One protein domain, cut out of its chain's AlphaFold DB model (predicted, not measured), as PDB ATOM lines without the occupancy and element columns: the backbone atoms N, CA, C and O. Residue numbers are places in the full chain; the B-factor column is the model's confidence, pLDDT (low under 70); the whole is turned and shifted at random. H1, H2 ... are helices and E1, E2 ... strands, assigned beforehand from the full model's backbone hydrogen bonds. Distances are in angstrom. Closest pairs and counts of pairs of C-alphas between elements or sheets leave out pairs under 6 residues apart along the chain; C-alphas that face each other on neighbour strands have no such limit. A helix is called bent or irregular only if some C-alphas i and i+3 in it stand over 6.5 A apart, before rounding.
ATOM      1  N   LEU A   2     302.925 235.454  70.671       80.81
ATOM      2  CA  LEU A   2     301.667 236.109  71.068       80.81
ATOM      3  C   LEU A   2     301.796 237.626  71.278       80.81
ATOM      4  O   LEU A   2     301.069 238.369  70.637       80.81
ATOM      5  N   ALA A   3     302.789 238.086  72.049       87.00
ATOM      6  CA  ALA A   3     303.011 239.525  72.258       87.00
ATOM      7  C   ALA A   3     303.206 240.292  70.934       87.00
ATOM      8  O   ALA A   3     302.515 241.261  70.662       87.00
ATOM      9  N   ARG A   4     304.058 239.774  70.032       90.50
ATOM     10  CA  ARG A   4     304.256 240.377  68.702       90.50
ATOM     11  C   ARG A   4     302.963 240.410  67.873       90.50
ATOM     12  O   ARG A   4     302.757 241.348  67.114       90.50
ATOM     13  N   LYS A   5     302.118 239.376  67.971       88.81
ATOM     14  CA  LYS A   5     300.805 239.337  67.304       88.81
ATOM     15  C   LYS A   5     299.914 240.462  67.833       88.81
ATOM     16  O   LYS A   5     299.334 241.191  67.037       88.81
ATOM     17  N   GLU A   6     299.829 240.607  69.153       90.94
ATOM     18  CA  GLU A   6     299.046 241.663  69.806       90.94
ATOM     19  C   GLU A   6     299.543 243.059  69.422       90.94
ATOM     20  O   GLU A   6     298.732 243.911  69.071       90.94
ATOM     21  N   ASP A   7     300.860 243.275  69.375       95.12
ATOM     22  CA  ASP A   7     301.448 244.546  68.936       95.12
ATOM     23  C   ASP A   7     301.033 244.906  67.502       95.12
ATOM     24  O   ASP A   7     300.629 246.037  67.233       95.12
ATOM     25  N   ILE A   8     301.076 243.933  66.582       94.69
ATOM     26  CA  ILE A   8     300.665 244.132  65.184       94.69
ATOM     27  C   ILE A   8     299.166 244.443  65.098       94.69
ATOM     28  O   ILE A   8     298.781 245.384  64.401       94.69
ATOM     29  N   ILE A   9     298.322 243.693  65.817       93.88
ATOM     30  CA  ILE A   9     296.872 243.935  65.863       93.88
ATOM     31  C   ILE A   9     296.596 245.356  66.362       93.88
ATOM     32  O   ILE A   9     295.850 246.099  65.724       93.88
ATOM     33  N   ASN A  10     297.245 245.764  67.453       95.88
ATOM     34  CA  ASN A  10     297.092 247.097  68.026       95.88
ATOM     35  C   ASN A  10     297.542 248.188  67.053       95.88
ATOM     36  O   ASN A  10     296.833 249.178  66.874       95.88
ATOM     37  N   GLN A  11     298.682 248.006  66.383       96.94
ATOM     38  CA  GLN A  11     299.171 248.955  65.386       96.94
ATOM     39  C   GLN A  11     298.165 249.136  64.241       96.94
ATOM     40  O   GLN A  11     297.855 250.269  63.865       96.94
ATOM     41  N   MET A  12     297.629 248.038  63.699       97.25
ATOM     42  CA  MET A  12     296.639 248.092  62.618       97.25
ATOM     43  C   MET A  12     295.331 248.735  63.083       97.25
ATOM     44  O   MET A  12     294.798 249.605  62.392       97.25
ATOM     45  N   TYR A  13     294.846 248.366  64.268       95.75
ATOM     46  CA  TYR A  13     293.634 248.928  64.858       95.75
ATOM     47  C   TYR A  13     293.739 250.449  65.039       95.75
ATOM     48  O   TYR A  13     292.852 251.189  64.608       95.75
ATOM     49  N   GLN A  14     294.849 250.939  65.603       96.75
ATOM     50  CA  GLN A  14     295.070 252.381  65.758       96.75
ATOM     51  C   GLN A  14     295.185 253.094  64.408       96.75
ATOM     52  O   GLN A  14     294.667 254.200  64.261       96.75
ATOM     53  N   GLY A  15     295.800 252.458  63.406       97.31
ATOM     54  CA  GLY A  15     295.853 252.985  62.043       97.31
ATOM     55  C   GLY A  15     294.460 253.201  61.446       97.31
ATOM     56  O   GLY A  15     294.168 254.285  60.944       97.31
ATOM     57  N   VAL A  16     293.570 252.210  61.559       97.00
ATOM     58  CA  VAL A  16     292.179 252.330  61.086       97.00
ATOM     59  C   VAL A  16     291.429 253.410  61.862       97.00
ATOM     60  O   VAL A  16     290.784 254.262  61.253       97.00
ATOM     61  N   LYS A  17     291.554 253.436  63.193       95.44
ATOM     62  CA  LYS A  17     290.915 254.458  64.034       95.44
ATOM     63  C   LYS A  17     291.350 255.872  63.644       95.44
ATOM     64  O   LYS A  17     290.511 256.764  63.538       95.44
ATOM     65  N   HIS A  18     292.640 256.064  63.379       96.62
ATOM     66  CA  HIS A  18     293.175 257.336  62.908       96.62
ATOM     67  C   HIS A  18     292.578 257.742  61.554       96.62
ATOM     68  O   HIS A  18     292.181 258.893  61.387       96.62
ATOM     69  N   LEU A  19     292.449 256.805  60.608       97.75
ATOM     70  CA  LEU A  19     291.834 257.074  59.304       97.75
ATOM     71  C   LEU A  19     290.361 257.475  59.428       97.75
ATOM     72  O   LEU A  19     289.935 258.397  58.736       97.75
ATOM     73  N   MET A  20     289.593 256.835  60.312       97.19
ATOM     74  CA  MET A  20     288.192 257.206  60.543       97.19
ATOM     75  C   MET A  20     288.078 258.641  61.067       97.19
ATOM     76  O   MET A  20     287.328 259.443  60.518       97.19
ATOM     77  N   GLN A  21     288.899 258.999  62.058       95.81
ATOM     78  CA  GLN A  21     288.933 260.353  62.620       95.81
ATOM     79  C   GLN A  21     289.389 261.401  61.599       95.81
ATOM     80  O   GLN A  21     288.773 262.458  61.485       95.81
ATOM     81  N   HIS A  22     290.447 261.106  60.838       97.50
ATOM     82  CA  HIS A  22     290.974 261.993  59.799       97.50
ATOM     83  C   HIS A  22     289.931 262.299  58.718       97.50
ATOM     84  O   HIS A  22     289.886 263.408  58.200       97.50
ATOM     85  N   ASN A  23     289.087 261.321  58.379       98.00
ATOM     86  CA  ASN A  23     288.025 261.483  57.388       98.00
ATOM     87  C   ASN A  23     286.685 261.931  57.995       98.00
ATOM     88  O   ASN A  23     285.680 261.915  57.290       98.00
ATOM     89  N   HIS A  24     286.665 262.339  59.270       97.12
ATOM     90  CA  HIS A  24     285.466 262.813  59.970       97.12
ATOM     91  C   HIS A  24     284.306 261.802  59.941       97.12
ATOM     92  O   HIS A  24     283.150 262.174  59.762       97.12
ATOM     93  N   ILE A  25     284.629 260.515  60.082       97.56
ATOM     94  CA  ILE A  25     283.643 259.437  60.162       97.56
ATOM     95  C   ILE A  25     283.275 259.232  61.630       97.56
ATOM     96  O   ILE A  25     284.132 258.878  62.445       97.56
ATOM     97  N   ASP A  26     281.998 259.428  61.951       95.69
ATOM     98  CA  ASP A  26     281.457 259.145  63.276       95.69
ATOM     99  C   ASP A  26     281.434 257.631  63.531       95.69
ATOM    100  O   ASP A  26     280.993 256.841  62.692       95.69
ATOM    101  N   ILE A  27     281.936 257.220  64.697       94.88
ATOM    102  CA  ILE A  27     281.997 255.813  65.106       94.88
ATOM    103  C   ILE A  27     281.070 255.610  66.295       94.88
ATOM    104  O   ILE A  27     281.280 256.192  67.360       94.88
ATOM    105  N   TYR A  28     280.111 254.706  66.126       95.38
ATOM    106  CA  TYR A  28     279.194 254.277  67.171       95.38
ATOM    107  C   TYR A  28     279.544 252.845  67.589       95.38
ATOM    108  O   TYR A  28     279.469 251.922  66.778       95.38
ATOM    109  N   ASN A  29     279.960 252.657  68.845       94.69
ATOM    110  CA  ASN A  29     280.351 251.345  69.375       94.69
ATOM    111  C   ASN A  29     279.151 250.666  70.041       94.69
ATOM    112  O   ASN A  29     278.995 250.731  71.256       94.69
ATOM    113  N   GLY A  30     278.298 250.038  69.238       95.56
ATOM    114  CA  GLY A  30     277.117 249.330  69.723       95.56
ATOM    115  C   GLY A  30     276.541 248.383  68.676       95.56
ATOM    116  O   GLY A  30     277.078 248.236  67.575       95.56
ATOM    117  N   THR A  31     275.430 247.735  69.011       96.88
ATOM    118  CA  THR A  31     274.734 246.822  68.099       96.88
ATOM    119  C   THR A  31     273.760 247.598  67.219       96.88
ATOM    120  O   THR A  31     272.748 248.110  67.693       96.88
ATOM    121  N   GLY A  32     274.051 247.657  65.919       95.56
ATOM    122  CA  GLY A  32     273.187 248.287  64.923       95.56
ATOM    123  C   GLY A  32     272.033 247.379  64.486       95.56
ATOM    124  O   GLY A  32     272.250 246.229  64.104       95.56
ATOM    125  N   ARG A  33     270.803 247.899  64.474       94.88
ATOM    126  CA  ARG A  33     269.623 247.222  63.910       94.88
ATOM    127  C   ARG A  33     268.884 248.143  62.949       94.88
ATOM    128  O   ARG A  33     268.664 249.312  63.249       94.88
ATOM    129  N   ILE A  34     268.481 247.604  61.800       94.56
ATOM    130  CA  ILE A  34     267.654 248.328  60.831       94.56
ATOM    131  C   ILE A  34     266.209 248.297  61.326       94.56
ATOM    132  O   ILE A  34     265.618 247.223  61.455       94.56
ATOM    133  N   LEU A  35     265.638 249.467  61.593       91.88
ATOM    134  CA  LEU A  35     264.251 249.597  62.011       91.88
ATOM    135  C   LEU A  35     263.316 249.723  60.805       91.88
ATOM    136  O   LEU A  35     263.597 250.425  59.829       91.88
ATOM    137  N   GLY A  36     262.162 249.066  60.906       87.19
ATOM    138  CA  GLY A  36     261.015 249.360  60.052       87.19
ATOM    139  C   GLY A  36     260.314 250.655  60.472       87.19
ATOM    140  O   GLY A  36     260.619 251.246  61.511       87.19
ATOM    141  N   THR A  37     259.332 251.080  59.680       84.81
ATOM    142  CA  THR A  37     258.513 252.257  59.995       84.81
ATOM    143  C   THR A  37     257.786 252.079  61.331       84.81
ATOM    144  O   THR A  37     257.071 251.096  61.529       84.81
ATOM    145  N   SER A  38     257.929 253.038  62.243       81.69
ATOM    146  CA  SER A  38     257.242 253.049  63.540       81.69
ATOM    147  C   SER A  38     256.965 254.476  64.022       81.69
ATOM    148  O   SER A  38     257.425 255.444  63.422       81.69
ATOM    149  N   ILE A  39     256.244 254.619  65.139       76.19
ATOM    150  CA  ILE A  39     256.008 255.928  65.777       76.19
ATOM    151  C   ILE A  39     257.304 256.624  66.225       76.19
ATOM    152  O   ILE A  39     257.335 257.849  66.296       76.19
ATOM    153  N   PHE A  40     258.368 255.860  66.489       73.69
ATOM    154  CA  PHE A  40     259.680 256.374  66.895       73.69
ATOM    155  C   PHE A  40     260.640 256.542  65.707       73.69
ATOM    156  O   PHE A  40     261.650 257.225  65.825       73.69
ATOM    157  N   SER A  41     260.316 255.947  64.554       75.12
ATOM    158  CA  SER A  41     261.078 256.063  63.311       75.12
ATOM    159  C   SER A  41     260.120 256.176  62.119       75.12
ATOM    160  O   SER A  41     259.782 255.163  61.498       75.12
ATOM    161  N   PRO A  42     259.659 257.393  61.782       75.38
ATOM    162  CA  PRO A  42     258.729 257.601  60.673       75.38
ATOM    163  C   PRO A  42     259.347 257.260  59.307       75.38
ATOM    164  O   PRO A  42     258.622 256.999  58.350       75.38
ATOM    165  N   GLN A  43     260.679 257.225  59.219       81.81
ATOM    166  CA  GLN A  43     261.415 256.756  58.052       81.81
ATOM    167  C   GLN A  43     261.776 255.269  58.210       81.81
ATOM    168  O   GLN A  43     262.330 254.858  59.229       81.81
ATOM    169  N   SER A  44     261.472 254.457  57.195       85.00
ATOM    170  CA  SER A  44     261.950 253.069  57.126       85.00
ATOM    171  C   SER A  44     263.452 253.045  56.842       85.00
ATOM    172  O   SER A  44     263.923 253.809  55.997       85.00
ATOM    173  N   GLY A  45     264.196 252.164  57.510       89.06
ATOM    174  CA  GLY A  45     265.637 252.002  57.304       89.06
ATOM    175  C   GLY A  45     266.525 252.777  58.280       89.06
ATOM    176  O   GLY A  45     267.744 252.653  58.200       89.06
ATOM    177  N   THR A  46     265.952 253.541  59.218       93.69
ATOM    178  CA  THR A  46     266.700 254.150  60.334       93.69
ATOM    179  C   THR A  46     267.457 253.079  61.112       93.69
ATOM    180  O   THR A  46     266.917 252.002  61.370       93.69
ATOM    181  N   ILE A  47     268.695 253.370  61.507       95.50
ATOM    182  CA  ILE A  47     269.495 252.450  62.321       95.50
ATOM    183  C   ILE A  47     269.317 252.806  63.793       95.50
ATOM    184  O   ILE A  47     269.548 253.952  64.164       95.50
ATOM    185  N   SER A  48     268.933 251.842  64.630       94.81
ATOM    186  CA  SER A  48     269.111 251.965  66.079       94.81
ATOM    187  C   SER A  48     270.464 251.397  66.474       94.81
ATOM    188  O   SER A  48     270.770 250.268  66.083       94.81
ATOM    189  N   VAL A  49     271.231 252.128  67.271       96.94
ATOM    190  CA  VAL A  49     272.454 251.620  67.895       96.94
ATOM    191  C   VAL A  49     272.168 251.388  69.367       96.94
ATOM    192  O   VAL A  49     271.863 252.337  70.073       96.94
ATOM    193  N   GLU A  50     272.232 250.135  69.810       96.62
ATOM    194  CA  GLU A  50     272.109 249.750  71.221       96.62
ATOM    195  C   GLU A  50     273.508 249.650  71.843       96.62
ATOM    196  O   GLU A  50     274.356 248.902  71.341       96.62
ATOM    197  N   TYR A  51     273.756 250.418  72.901       96.06
ATOM    198  CA  TYR A  51     275.028 250.451  73.625       96.06
ATOM    199  C   TYR A  51     275.036 249.457  74.797       96.06
ATOM    200  O   TYR A  51     273.995 248.958  75.221       96.06
ATOM    201  N   GLU A  52     276.221 249.153  75.334       92.75
ATOM    202  CA  GLU A  52     276.371 248.190  76.441       92.75
ATOM    203  C   GLU A  52     275.697 248.638  77.748       92.75
ATOM    204  O   GLU A  52     275.321 247.804  78.569       92.75
ATOM    205  N   ASP A  53     275.525 249.945  77.945       92.00
ATOM    206  CA  ASP A  53     274.824 250.531  79.092       92.00
ATOM    207  C   ASP A  53     273.290 250.490  78.958       92.00
ATOM    208  O   ASP A  53     272.576 250.850  79.897       92.00
ATOM    209  N   GLY A  54     272.779 250.000  77.823       89.88
ATOM    210  CA  GLY A  54     271.356 249.918  77.511       89.88
ATOM    211  C   GLY A  54     270.766 251.203  76.928       89.88
ATOM    212  O   GLY A  54     269.569 251.225  76.628       89.88
ATOM    213  N   GLU A  55     271.557 252.265  76.745       92.81
ATOM    214  CA  GLU A  55     271.121 253.430  75.979       92.81
ATOM    215  C   GLU A  55     271.050 253.103  74.482       92.81
ATOM    216  O   GLU A  55     271.639 252.135  73.987       92.81
ATOM    217  N   SER A  56     270.289 253.909  73.738       93.25
ATOM    218  CA  SER A  56     270.211 253.739  72.292       93.25
ATOM    219  C   SER A  56     270.061 255.048  71.539       93.25
ATOM    220  O   SER A  56     269.290 255.920  71.938       93.25
ATOM    221  N   ASP A  57     270.759 255.131  70.410       94.31
ATOM    222  CA  ASP A  57     270.635 256.222  69.448       94.31
ATOM    223  C   ASP A  57     269.849 255.782  68.219       94.31
ATOM    224  O   ASP A  57     269.934 254.636  67.771       94.31
ATOM    225  N   LEU A  58     269.110 256.724  67.633       93.38
ATOM    226  CA  LEU A  58     268.463 256.556  66.336       93.38
ATOM    227  C   LEU A  58     269.199 257.396  65.298       93.38
ATOM    228  O   LEU A  58     269.329 258.609  65.452       93.38
ATOM    229  N   LEU A  59     269.638 256.747  64.220       93.75
ATOM    230  CA  LEU A  59     270.420 257.340  63.141       93.75
ATOM    231  C   LEU A  59     269.606 257.343  61.835       93.75
ATOM    232  O   LEU A  59     269.596 256.344  61.093       93.75
ATOM    233  N   PRO A  60     268.892 258.447  61.536       91.88
ATOM    234  CA  PRO A  60     268.280 258.655  60.232       91.88
ATOM    235  C   PRO A  60     269.355 258.658  59.149       91.88
ATOM    236  O   PRO A  60     270.424 259.244  59.312       91.88
TER     237      PRO A  60
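What this domain is: This is residues 2 to 60 of the 130 residues of the protein "Dihydrolipoamide dehydrogenase of branched-chain alpha-keto acid dehydrogenase" of Staphylococcus aureus (UniProt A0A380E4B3). A small antiparallel sheet of three short strands, E1, E2 and E3, sits toward one end of the model, and one long helix, H1, sticks out from it like an arm, joined by residues 23 to 30. H1 does not pack on the sheet, and at the sheet's far side the stretch of residues 35 to 46 makes a long loop between E1 and E2. The printed part has 59 residues, with one named helix and three named strands in the order H1, E1, E2, E3, and its class is mixed, helices and strands. The sheet's order is E1, E2, E3. The whole is extended, with a radius of gyration of the C-alphas of 16.2 A and spans of 50 by 25 by 16 A, the helical arm making much of the length.

How they stand to each other: The sheet is made of E1, residues 31 to 34, E2, residues 47 to 50, and E3, residues 56 to 59, with E2 as the inner strand and E1 and E3 as edge strands. The three form a meander, each strand the antiparallel neighbour of the one before. E1 and E2 are a hairpin, their directions 153 degrees apart; the C-alphas of Gly 32 and Val 49 face each other at 4.5 A, and N 31 and O 50 are within hydrogen-bond range at 2.8 A. E2 and E3 are also a hairpin, at 162 degrees; the C-alphas of Glu 50 and Ser 56 face each other at 4.5 A, and N 59 and O 47 are within hydrogen-bond range at 2.8 A. H1, residues 2 to 22, is not on the sheet, with 0 pairs of C-alphas within 10 A, and it is apart from E2 and from E3. In H1 every O i to N i+4 pair is within hydrogen-bond range.

Where its parts are: E1 runs from C-alpha 31 at (274.734, 246.822, 68.099) to C-alpha 34. E2 runs from Ile 47 to Glu 50, and E3 from Ser 56 to C-alpha 59 at (270.420, 257.340, 63.141). H1 begins at C-alpha 2, at (301.667, 236.109, 71.068), and ends at C-alpha 22, at (290.974, 261.993, 59.799), 30.2 A from first to last C-alpha; it is not bent.

The domain as a whole: The two C-alphas farthest apart are those of Arg 4 and Ile 39, at 50.8 A. Residues 2 to 16 and 18 to 24 stand free, of which 2 to 16 and 18 to 22 belong to H1; the body without them spans 31 by 23 by 10 A. The link from E1 to E2, 12 residues, is long, the link from H1 to E1, 8 residues, is short, and the link from E2 to E3, 5 residues, is tight. The printed part has no cut. The mean pLDDT of the printed part is 92.2, and no printed residue is under 70.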